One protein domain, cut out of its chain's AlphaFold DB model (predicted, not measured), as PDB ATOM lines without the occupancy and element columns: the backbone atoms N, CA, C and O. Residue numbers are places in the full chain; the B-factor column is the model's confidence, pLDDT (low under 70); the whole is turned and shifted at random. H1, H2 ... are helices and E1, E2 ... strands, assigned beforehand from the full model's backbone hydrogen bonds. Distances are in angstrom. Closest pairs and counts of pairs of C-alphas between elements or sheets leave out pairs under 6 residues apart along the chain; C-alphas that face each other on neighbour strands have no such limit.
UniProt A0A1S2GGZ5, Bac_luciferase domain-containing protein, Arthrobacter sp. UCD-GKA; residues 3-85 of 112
ATOM      1  N   ALA A   3     161.750 145.308 124.230       95.62
ATOM      2  CA  ALA A   3     162.620 146.407 123.801       95.62
ATOM      3  C   ALA A   3     161.851 147.681 123.399       95.62
ATOM      4  O   ALA A   3     162.252 148.776 123.772       95.62
ATOM      5  N   ARG A   4     160.713 147.563 122.701       96.88
ATOM      6  CA  ARG A   4     159.904 148.725 122.287       96.88
ATOM      7  C   ARG A   4     159.346 149.490 123.480       96.88
ATOM      8  O   ARG A   4     159.373 150.717 123.508       96.88
ATOM      9  N   GLU A   5     158.820 148.766 124.461       97.25
ATOM     10  CA  GLU A   5     158.232 149.404 125.640       97.25
ATOM     11  C   GLU A   5     159.319 150.023 126.529       97.25
ATOM     12  O   GLU A   5     159.126 151.117 127.054       97.25
ATOM     13  N   ALA A   6     160.501 149.403 126.609       97.31
ATOM     14  CA  ALA A   6     161.651 149.994 127.284       97.31
ATOM     15  C   ALA A   6     162.181 151.259 126.562       97.31
ATOM     16  O   ALA A   6     162.472 152.255 127.223       97.31
ATOM     17  N   ASP A   7     162.216 151.289 125.225       97.81
ATOM     18  CA  ASP A   7     162.597 152.489 124.453       97.81
ATOM     19  C   ASP A   7     161.633 153.661 124.713       97.81
ATOM     20  O   ASP A   7     162.046 154.806 124.927       97.81
ATOM     21  N   ARG A   8     160.327 153.363 124.770       97.06
ATOM     22  CA  ARG A   8     159.270 154.334 125.100       97.06
ATOM     23  C   ARG A   8     159.359 154.832 126.536       97.06
ATOM     24  O   ARG A   8     159.161 156.021 126.768       97.06
ATOM     25  N   ALA A   9     159.692 153.949 127.473       97.56
ATOM     26  CA  ALA A   9     159.908 154.294 128.875       97.56
ATOM     27  C   ALA A   9     161.215 155.078 129.116       97.56
ATOM     28  O   ALA A   9     161.438 155.553 130.226       97.56
ATOM     29  N   GLY A  10     162.061 155.251 128.094       97.12
ATOM     30  CA  GLY A  10     163.276 156.062 128.174       97.12
ATOM     31  C   GLY A  10     164.514 155.303 128.650       97.12
ATOM     32  O   GLY A  10     165.510 155.936 129.006       97.12
ATOM     33  N   PHE A  11     164.491 153.966 128.641       97.62
ATOM     34  CA  PHE A  11     165.710 153.186 128.837       97.62
ATOM     35  C   PHE A  11     166.677 153.426 127.677       97.62
ATOM     36  O   PHE A  11     166.282 153.560 126.520       97.62
ATOM     37  N   ARG A  12     167.967 153.504 128.008       96.62
ATOM     38  CA  ARG A  12     169.017 153.849 127.045       96.62
ATOM     39  C   ARG A  12     169.584 152.630 126.329       96.62
ATOM     40  O   ARG A  12     169.873 152.704 125.136       96.62
ATOM     41  N   ASP A  13     169.785 151.552 127.078       96.69
ATOM     42  CA  ASP A  13     170.569 150.399 126.663       96.69
ATOM     43  C   ASP A  13     169.779 149.113 126.901       96.69
ATOM     44  O   ASP A  13     169.234 148.899 127.985       96.69
ATOM     45  N   PHE A  14     169.750 148.250 125.891       95.31
ATOM     46  CA  PHE A  14     169.193 146.908 125.961       95.31
ATOM     47  C   PHE A  14     170.306 145.900 125.692       95.31
ATOM     48  O   PHE A  14     170.886 145.869 124.605       95.31
ATOM     49  N   MET A  15     170.613 145.086 126.696       94.12
ATOM     50  CA  MET A  15     171.720 144.141 126.652       94.12
ATOM     51  C   MET A  15     171.223 142.700 126.778       94.12
ATOM     52  O   MET A  15     170.276 142.452 127.521       94.12
ATOM     53  N   ILE A  16     171.847 141.764 126.057       91.25
ATOM     54  CA  ILE A  16     171.396 140.359 125.977       91.25
ATOM     55  C   ILE A  16     172.564 139.400 126.221       91.25
ATOM     56  O   ILE A  16     173.620 139.570 125.608       91.25
ATOM     57  N   GLY A  17     172.374 138.395 127.080       89.12
ATOM     58  CA  GLY A  17     173.377 137.376 127.383       89.12
ATOM     59  C   GLY A  17     173.517 136.315 126.293       89.12
ATOM     60  O   GLY A  17     172.530 135.834 125.737       89.12
ATOM     61  N   GLU A  18     174.765 135.947 125.981       86.25
ATOM     62  CA  GLU A  18     175.076 134.848 125.061       86.25
ATOM     63  C   GLU A  18     175.013 133.509 125.792       86.25
ATOM     64  O   GLU A  18     175.914 133.177 126.565       86.25
ATOM     65  N   HIS A  19     173.992 132.714 125.485       86.19
ATOM     66  CA  HIS A  19     173.862 131.353 125.989       86.19
ATOM     67  C   HIS A  19     173.239 130.451 124.924       86.19
ATOM     68  O   HIS A  19     172.198 130.785 124.367       86.19
ATOM     69  N   ALA A  20     173.864 129.315 124.610       76.50
ATOM     70  CA  ALA A  20     173.328 128.367 123.618       76.50
ATOM     71  C   ALA A  20     172.594 127.150 124.232       76.50
ATOM     72  O   ALA A  20     171.515 126.800 123.756       76.50
ATOM     73  N   PRO A  21     173.122 126.490 125.282       75.62
ATOM     74  CA  PRO A  21     172.533 125.287 125.858       75.62
ATOM     75  C   PRO A  21     171.779 125.529 127.174       75.62
ATOM     76  O   PRO A  21     171.198 124.590 127.715       75.62
ATOM     77  N   GLN A  22     171.783 126.751 127.719       77.44
ATOM     78  CA  GLN A  22     171.095 127.025 128.979       77.44
ATOM     79  C   GLN A  22     169.580 127.090 128.766       77.44
ATOM     80  O   GLN A  22     169.079 127.720 127.838       77.44
ATOM     81  N   VAL A  23     168.829 126.398 129.625       74.75
ATOM     82  CA  VAL A  23     167.368 126.272 129.475       74.75
ATOM     83  C   VAL A  23     166.659 127.592 129.788       74.75
ATOM     84  O   VAL A  23     165.650 127.910 129.164       74.75
ATOM     85  N   TRP A  24     167.190 128.371 130.731       74.94
ATOM     86  CA  TRP A  24     166.612 129.648 131.154       74.94
ATOM     87  C   TRP A  24     166.982 130.829 130.243       74.94
ATOM     88  O   TRP A  24     166.284 131.838 130.259       74.94
ATOM     89  N   GLU A  25     168.036 130.710 129.433       77.88
ATOM     90  CA  GLU A  25     168.486 131.740 128.493       77.88
ATOM     91  C   GLU A  25     169.129 131.058 127.276       77.88
ATOM     92  O   GLU A  25     170.191 130.456 127.384       77.88
ATOM     93  N   ASN A  26     168.460 131.092 126.117       81.94
ATOM     94  CA  ASN A  26     168.904 130.395 124.905       81.94
ATOM     95  C   ASN A  26     168.907 131.355 123.709       81.94
ATOM     96  O   ASN A  26     167.982 131.387 122.895       81.94
ATOM     97  N   PHE A  27     169.956 132.167 123.641       86.00
ATOM     98  CA  PHE A  27     170.228 133.117 122.573       86.00
ATOM     99  C   PHE A  27     171.603 132.824 121.949       86.00
ATOM    100  O   PHE A  27     172.586 133.505 122.242       86.00
ATOM    101  N   PRO A  28     171.703 131.822 121.053       80.88
ATOM    102  CA  PRO A  28     172.979 131.429 120.458       80.88
ATOM    103  C   PRO A  28     173.512 132.460 119.454       80.88
ATOM    104  O   PRO A  28     174.712 132.459 119.177       80.88
ATOM    105  N   ASN A  29     172.620 133.307 118.918       86.88
ATOM    106  CA  ASN A  29     172.883 134.325 117.901       86.88
ATOM    107  C   ASN A  29     172.252 135.664 118.319       86.88
ATOM    108  O   ASN A  29     171.133 135.990 117.917       86.88
ATOM    109  N   LEU A  30     172.972 136.436 119.133       90.75
ATOM    110  CA  LEU A  30     172.485 137.690 119.720       90.75
ATOM    111  C   LEU A  30     172.101 138.741 118.680       90.75
ATOM    112  O   LEU A  30     171.101 139.438 118.840       90.75
ATOM    113  N   GLU A  31     172.843 138.802 117.577       90.88
ATOM    114  CA  GLU A  31     172.649 139.843 116.566       90.88
ATOM    115  C   GLU A  31     171.314 139.750 115.845       90.88
ATOM    116  O   GLU A  31     170.762 140.768 115.441       90.88
ATOM    117  N   LEU A  32     170.755 138.546 115.718       91.06
ATOM    118  CA  LEU A  32     169.426 138.368 115.139       91.06
ATOM    119  C   LEU A  32     168.352 138.965 116.050       91.06
ATOM    120  O   LEU A  32     167.421 139.617 115.576       91.06
ATOM    121  N   VAL A  33     168.503 138.776 117.363       92.19
ATOM    122  CA  VAL A  33     167.594 139.344 118.362       92.19
ATOM    123  C   VAL A  33     167.744 140.862 118.400       92.19
ATOM    124  O   VAL A  33     166.744 141.576 118.346       92.19
ATOM    125  N   ILE A  34     168.983 141.360 118.409       94.81
ATOM    126  CA  ILE A  34     169.288 142.793 118.372       94.81
ATOM    127  C   ILE A  34     168.716 143.439 117.109       94.81
ATOM    128  O   ILE A  34     168.020 144.444 117.215       94.81
ATOM    129  N   ALA A  35     168.927 142.851 115.930       93.12
ATOM    130  CA  ALA A  35     168.377 143.365 114.680       93.12
ATOM    131  C   ALA A  35     166.839 143.407 114.704       93.12
ATOM    132  O   ALA A  35     166.244 144.388 114.260       93.12
ATOM    133  N   ALA A  36     166.185 142.383 115.263       94.31
ATOM    134  CA  ALA A  36     164.731 142.369 115.421       94.31
ATOM    135  C   ALA A  36     164.240 143.464 116.386       94.31
ATOM    136  O   ALA A  36     163.307 144.194 116.059       94.31
ATOM    137  N   CYS A  37     164.882 143.628 117.546       95.38
ATOM    138  CA  CYS A  37     164.545 144.679 118.510       95.38
ATOM    139  C   CYS A  37     164.813 146.086 117.963       95.38
ATOM    140  O   CYS A  37     164.033 147.009 118.191       95.38
ATOM    141  N   ALA A  38     165.896 146.262 117.214       95.94
ATOM    142  CA  ALA A  38     166.287 147.555 116.685       95.94
ATOM    143  C   ALA A  38     165.320 148.109 115.636       95.94
ATOM    144  O   ALA A  38     165.212 149.326 115.510       95.94
ATOM    145  N   ARG A  39     164.602 147.234 114.919       94.88
ATOM    146  CA  ARG A  39     163.525 147.624 113.993       94.88
ATOM    147  C   ARG A  39     162.300 148.199 114.702       94.88
ATOM    148  O   ARG A  39     161.546 148.942 114.091       94.88
ATOM    149  N   GLU A  40     162.107 147.846 115.968       96.19
ATOM    150  CA  GLU A  40     160.955 148.238 116.786       96.19
ATOM    151  C   GLU A  40     161.281 149.401 117.741       96.19
ATOM    152  O   GLU A  40     160.480 149.713 118.619       96.19
ATOM    153  N   THR A  41     162.464 150.013 117.623       97.06
ATOM    154  CA  THR A  41     162.957 151.067 118.528       97.06
ATOM    155  C   THR A  41     163.612 152.201 117.751       97.06
ATOM    156  O   THR A  41     164.209 151.986 116.697       97.06
ATOM    157  N   GLU A  42     163.555 153.407 118.307       95.25
ATOM    158  CA  GLU A  42     164.083 154.622 117.687       95.25
ATOM    159  C   GLU A  42     165.382 155.095 118.348       95.25
ATOM    160  O   GLU A  42     166.294 155.544 117.654       95.25
ATOM    161  N   ARG A  43     165.498 154.990 119.682       96.06
ATOM    162  CA  ARG A  43     166.613 155.599 120.438       96.06
ATOM    163  C   ARG A  43     167.498 154.586 121.143       96.06
ATOM    164  O   ARG A  43     168.697 154.826 121.282       96.06
ATOM    165  N   MET A  44     166.915 153.475 121.579       97.56
ATOM    166  CA  MET A  44     167.611 152.427 122.317       97.56
ATOM    167  C   MET A  44     168.890 151.974 121.605       97.56
ATOM    168  O   MET A  44     168.891 151.756 120.387       97.56
ATOM    169  N   ARG A  45     169.956 151.799 122.390       97.38
ATOM    170  CA  ARG A  45     171.208 151.166 121.979       97.38
ATOM    171  C   ARG A  45     171.248 149.708 122.424       97.38
ATOM    172  O   ARG A  45     170.637 149.334 123.422       97.38
ATOM    173  N   PHE A  46     172.008 148.903 121.704       97.12
ATOM    174  CA  PHE A  46     172.058 147.461 121.862       97.12
ATOM    175  C   PHE A  46     173.486 146.972 122.022       97.12
ATOM    176  O   PHE A  46     174.402 147.490 121.378       97.12
ATOM    177  N   ALA A  47     173.648 145.943 122.845       95.44
ATOM    178  CA  ALA A  47     174.903 145.227 122.966       95.44
ATOM    179  C   ALA A  47     174.692 143.784 123.432       95.44
ATOM    180  O   ALA A  47     173.780 143.503 124.214       95.44
ATOM    181  N   PRO A  48     175.584 142.871 123.040       93.75
ATOM    182  CA  PRO A  48     175.826 141.653 123.796       93.75
ATOM    183  C   PRO A  48     176.229 141.971 125.246       93.75
ATOM    184  O   PRO A  48     177.005 142.892 125.481       93.75
ATOM    185  N   MET A  49     175.785 141.181 126.222       90.62
ATOM    186  CA  MET A  49     176.285 141.186 127.607       90.62
ATOM    187  C   MET A  49     176.501 139.739 128.070       90.62
ATOM    188  O   MET A  49     175.750 139.196 128.865       90.62
ATOM    189  N   ALA A  50     177.510 139.061 127.535       89.56
ATOM    190  CA  ALA A  50     178.564 139.611 126.681       89.56
ATOM    191  C   ALA A  50     178.852 138.729 125.470       89.56
ATOM    192  O   ALA A  50     178.603 137.527 125.508       89.56
ATOM    193  N   GLN A  51     179.451 139.320 124.432       90.00
ATOM    194  CA  GLN A  51     180.109 138.549 123.391       90.00
ATOM    195  C   GLN A  51     181.332 137.888 124.016       90.00
ATOM    196  O   GLN A  51     182.207 138.565 124.574       90.00
ATOM    197  N   ILE A  52     181.402 136.564 123.930       90.62
ATOM    198  CA  ILE A  52     182.472 135.830 124.598       90.62
ATOM    199  C   ILE A  52     183.730 135.859 123.733       90.62
ATOM    200  O   ILE A  52     183.876 135.056 122.813       90.62
ATOM    201  N   LEU A  53     184.639 136.800 124.012       89.88
ATOM    202  CA  LEU A  53     185.766 137.133 123.132       89.88
ATOM    203  C   LEU A  53     186.686 135.948 122.808       89.88
ATOM    204  O   LEU A  53     187.009 135.789 121.631       89.88
ATOM    205  N   PRO A  54     187.070 135.078 123.770       88.88
ATOM    206  CA  PRO A  54     187.918 133.922 123.465       88.88
ATOM    207  C   PRO A  54     187.280 132.931 122.483       88.88
ATOM    208  O   PRO A  54     187.964 132.050 121.968       88.88
ATOM    209  N   ARG A  55     185.969 133.057 122.238       85.69
ATOM    210  CA  ARG A  55     185.195 132.175 121.364       85.69
ATOM    211  C   ARG A  55     185.006 132.714 119.948       85.69
ATOM    212  O   ARG A  55     184.403 132.048 119.115       85.69
ATOM    213  N   GLN A  56     185.498 133.916 119.663       87.31
ATOM    214  CA  GLN A  56     185.293 134.579 118.379       87.31
ATOM    215  C   GLN A  56     186.579 134.604 117.561       87.31
ATOM    216  O   GLN A  56     187.671 134.783 118.098       87.31
ATOM    217  N   HIS A  57     186.452 134.532 116.235       92.19
ATOM    218  CA  HIS A  57     187.551 134.944 115.369       92.19
ATOM    219  C   HIS A  57     187.641 136.481 115.393       92.19
ATOM    220  O   HIS A  57     186.680 137.141 114.987       92.19
ATOM    221  N   PRO A  58     188.769 137.086 115.807       92.81
ATOM    222  CA  PRO A  58     188.841 138.525 116.078       92.81
ATOM    223  C   PRO A  58     188.498 139.379 114.851       92.81
ATOM    224  O   PRO A  58     187.754 140.350 114.963       92.81
ATOM    225  N   ALA A  59     188.956 138.979 113.659       96.56
ATOM    226  CA  ALA A  59     188.617 139.689 112.424       96.56
ATOM    227  C   ALA A  59     187.122 139.591 112.073       96.56
ATOM    228  O   ALA A  59     186.537 140.570 111.624       96.56
ATOM    229  N   ALA A  60     186.488 138.436 112.314       94.44
ATOM    230  CA  ALA A  60     185.069 138.256 112.020       94.44
ATOM    231  C   ALA A  60     184.217 139.089 112.986       94.44
ATOM    232  O   ALA A  60     183.296 139.780 112.556       94.44
ATOM    233  N   LEU A  61     184.591 139.101 114.270       93.00
ATOM    234  CA  LEU A  61     183.943 139.928 115.281       93.00
ATOM    235  C   LEU A  61     184.051 141.422 114.957       93.00
ATOM    236  O   LEU A  61     183.062 142.144 115.072       93.00
ATOM    237  N   ALA A  62     185.229 141.887 114.532       94.62
ATOM    238  CA  ALA A  62     185.432 143.279 114.147       94.62
ATOM    239  C   ALA A  62     184.565 143.671 112.938       94.62
ATOM    240  O   ALA A  62     183.904 144.709 112.976       94.62
ATOM    241  N   ILE A  63     184.518 142.824 111.901       96.06
ATOM    242  CA  ILE A  63     183.675 143.037 110.712       96.06
ATOM    243  C   ILE A  63     182.196 143.106 111.105       96.06
ATOM    244  O   ILE A  63     181.508 144.054 110.733       96.06
ATOM    245  N   GLN A  64     181.717 142.142 111.895       93.44
ATOM    246  CA  GLN A  64     180.327 142.091 112.349       93.44
ATOM    247  C   GLN A  64     179.960 143.310 113.205       93.44
ATOM    248  O   GLN A  64     178.949 143.960 112.946       93.44
ATOM    249  N   THR A  65     180.807 143.667 114.173       93.88
ATOM    250  CA  THR A  65     180.617 144.836 115.049       93.88
ATOM    251  C   THR A  65     180.556 146.130 114.239       93.88
ATOM    252  O   THR A  65     179.675 146.962 114.458       93.88
ATOM    253  N   GLY A  66     181.476 146.299 113.284       95.00
ATOM    254  CA  GLY A  66     181.510 147.464 112.404       95.00
ATOM    255  C   GLY A  66     180.258 147.564 111.536       95.00
ATOM    256  O   GLY A  66     179.632 148.622 111.479       95.00
ATOM    257  N   TYR A  67     179.850 146.451 110.923       95.50
ATOM    258  CA  TYR A  67     178.638 146.382 110.108       95.50
ATOM    259  C   TYR A  67     177.382 146.729 110.915       95.50
ATOM    260  O   TYR A  67     176.600 147.585 110.502       95.50
ATOM    261  N   LEU A  68     177.214 146.128 112.095       95.06
ATOM    262  CA  LEU A  68     176.075 146.390 112.972       95.06
ATOM    263  C   LEU A  68     176.034 147.843 113.436       95.06
ATOM    264  O   LEU A  68     174.981 148.471 113.363       95.06
ATOM    265  N   SER A  69     177.179 148.406 113.831       94.56
ATOM    266  CA  SER A  69     177.284 149.827 114.175       94.56
ATOM    267  C   SER A  69     176.786 150.727 113.042       94.56
ATOM    268  O   SER A  69     176.016 151.654 113.294       94.56
ATOM    269  N   GLN A  70     177.131 150.420 111.787       95.56
ATOM    270  CA  GLN A  70     176.660 151.194 110.639       95.56
ATOM    271  C   GLN A  70     175.155 151.044 110.394       95.56
ATOM    272  O   GLN A  70     174.453 152.053 110.327       95.56
ATOM    273  N   ILE A  71     174.636 149.818 110.289       96.00
ATOM    274  CA  ILE A  71     173.217 149.616 109.941       96.00
ATOM    275  C   ILE A  71     172.263 150.034 111.069       96.00
ATOM    276  O   ILE A  71     171.111 150.372 110.809       96.00
ATOM    277  N   LEU A  72     172.738 150.031 112.318       96.12
ATOM    278  CA  LEU A  72     171.973 150.470 113.487       96.12
ATOM    279  C   LEU A  72     172.122 151.974 113.753       96.12
ATOM    280  O   LEU A  72     171.529 152.475 114.708       96.12
ATOM    281  N   GLY A  73     172.888 152.706 112.934       95.25
ATOM    282  CA  GLY A  73     173.076 154.152 113.073       95.25
ATOM    283  C   GLY A  73     173.815 154.538 114.355       95.25
ATOM    284  O   GLY A  73     173.412 155.466 115.050       95.25
ATOM    285  N   GLY A  74     174.854 153.784 114.723       95.38
ATOM    286  CA  GLY A  74     175.626 153.986 115.953       95.38
ATOM    287  C   GLY A  74     174.936 153.481 117.225       95.38
ATOM    288  O   GLY A  74     175.451 153.673 118.325       95.38
ATOM    289  N   ARG A  75     173.785 152.810 117.098       96.88
ATOM    290  CA  ARG A  75     173.045 152.225 118.230       96.88
ATOM    291  C   ARG A  75     173.527 150.826 118.621       96.88
ATOM    292  O   ARG A  75     172.861 150.174 119.411       96.88
ATOM    293  N   TYR A  76     174.663 150.363 118.107       96.94
ATOM    294  CA  TYR A  76     175.288 149.104 118.516       96.94
ATOM    295  C   TYR A  76     176.643 149.359 119.164       96.94
ATOM    296  O   TYR A  76     177.440 150.144 118.648       96.94
ATOM    297  N   PHE A  77     176.919 148.668 120.265       94.44
ATOM    298  CA  PHE A  77     178.232 148.654 120.896       94.44
ATOM    299  C   PHE A  77     178.601 147.239 121.346       94.44
ATOM    300  O   PHE A  77     177.744 146.422 121.667       94.44
ATOM    301  N   LEU A  78     179.899 146.944 121.358       93.56
ATOM    302  CA  LEU A  78     180.398 145.622 121.716       93.56
ATOM    303  C   LEU A  78     180.525 145.501 123.237       93.56
ATOM    304  O   LEU A  78     181.416 146.106 123.834       93.56
ATOM    305  N   GLY A  79     179.674 144.689 123.862       92.94
ATOM    306  CA  GLY A  79     179.923 144.213 125.220       92.94
ATOM    307  C   GLY A  79     180.807 142.969 125.191       92.94
ATOM    308  O   GLY A  79     180.476 141.969 124.557       92.94
ATOM    309  N   ALA A  80     181.951 143.044 125.865       91.50
ATOM    310  CA  ALA A  80     182.974 142.005 125.878       91.50
ATOM    311  C   ALA A  80     182.942 141.188 127.174       91.50
ATOM    312  O   ALA A  80     182.789 141.742 128.261       91.50
ATOM    313  N   GLY A  81     183.137 139.874 127.063       90.69
ATOM    314  CA  GLY A  81     183.219 138.975 128.211       90.69
ATOM    315  C   GLY A  81     184.209 137.839 127.992       90.69
ATOM    316  O   GLY A  81     184.487 137.439 126.863       90.69
ATOM    317  N   ALA A  82     184.738 137.308 129.094       88.38
ATOM    318  CA  ALA A  82     185.642 136.155 129.076       88.38
ATOM    319  C   ALA A  82     184.894 134.817 128.915       88.38
ATOM    320  O   ALA A  82     185.436 133.871 128.350       88.38
ATOM    321  N   GLY A  83     183.631 134.767 129.358       85.50
ATOM    322  CA  GLY A  83     182.811 133.555 129.398       85.50
ATOM    323  C   GLY A  83     183.100 132.691 130.621       85.50
ATOM    324  O   GLY A  83     184.249 132.494 130.999       85.50
ATOM    325  N   SER A  84     182.040 132.171 131.239       82.44
ATOM    326  CA  SER A  84     182.115 131.324 132.442       82.44
ATOM    327  C   SER A  84     181.396 129.980 132.292       82.44
ATOM    328  O   SER A  84     181.634 129.072 133.080       82.44
ATOM    329  N   CYS A  85     180.531 129.824 131.283       82.12
ATOM    330  CA  CYS A  85     179.819 128.569 131.052       82.12
ATOM    331  C   CYS A  85     180.686 127.590 130.248       82.12
ATOM    332  O   CYS A  85     180.950 127.820 129.062       82.12
TER     333      CYS A  85
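Overview. This is residues 3 to 85 of the 112 residues of the protein "Bac_luciferase domain-containing protein" of Arthrobacter sp. UCD-GKA (UniProt A0A1S2GGZ5). A small wall of two parallel strands, E1 and E2, has helix H2 packed over one face, and the longest helix, H3, runs roughly alongside H2 at some distance from it. Short H1 sits by the starting end of the strands, residues 17 to 29 make a wide loop beyond their far end, and residues 72 to 85 run back from H3 past E2. The printed part has 83 residues with three named helices and two named strands, in the order H1, E1, H2, E2, H3; the class is mixed, helices and strands, with under half of the residues in named elements. The whole is compact, with a radius of gyration of the C-alphas of 12.7 A, and spans 34 by 30 by 17 A, only just flat.

Arrangement. In the sheet, E1, residues 13 to 16, and E2, residues 45 to 48, are parallel neighbours with an angle of 24 degrees between their directions. The C-alphas of Asp 13 and Arg 45 face each other at 4.8 A; N 14 and O 45, at 2.8 A, and N 16 and O 47, at 3.2 A, are within hydrogen-bond range. E1, H2 and E2 form a strand-helix-strand unit, two parallel neighbour strands with a helix between them along the chain, with a right-handed crossover; H2 is residues 30 to 39. The closest C-alphas of H2 and E2 are those of Ile 34 and Phe 46, 6.5 A apart. H1, residues 3 to 8, and H2 are close but not clearly touching, the C-alphas of Ala 3 and Cys 37 being the closest at 5.9 A. These two helices run the same way at a steep tilt of 37 degrees, only just steep. H3, residues 58 to 71, and H2 are near each other, with 7 pairs of C-alphas within 10 A. H1 and H3 are apart, as are E1 and H3. Outside the named strands, residues 51 to 52 pair with residues 80 to 81, parallel. In H1, H2 and H3 every O i to N i+4 pair is within hydrogen-bond range.

Along the chain. E1 measures 10.1 A from C-alpha 13, at (170.569, 150.399, 126.663), to C-alpha 16, and E2 measures 10.7 A. H2 is 14.6 A long and H1 8.7 A, beginning with C-alpha 3 at (162.620, 146.407, 123.801). H3 is 20.1 A long and ends with C-alpha 71 at (173.217, 149.616, 109.941).

Size, cuts and confidence. The two C-alphas farthest apart are those of Ala 9 and His 57, 36.3 A. The printed part has no cut. The link from E1 to H2, 13 residues, is long. The mean pLDDT of the printed part is 91.7, and no printed residue is under 70.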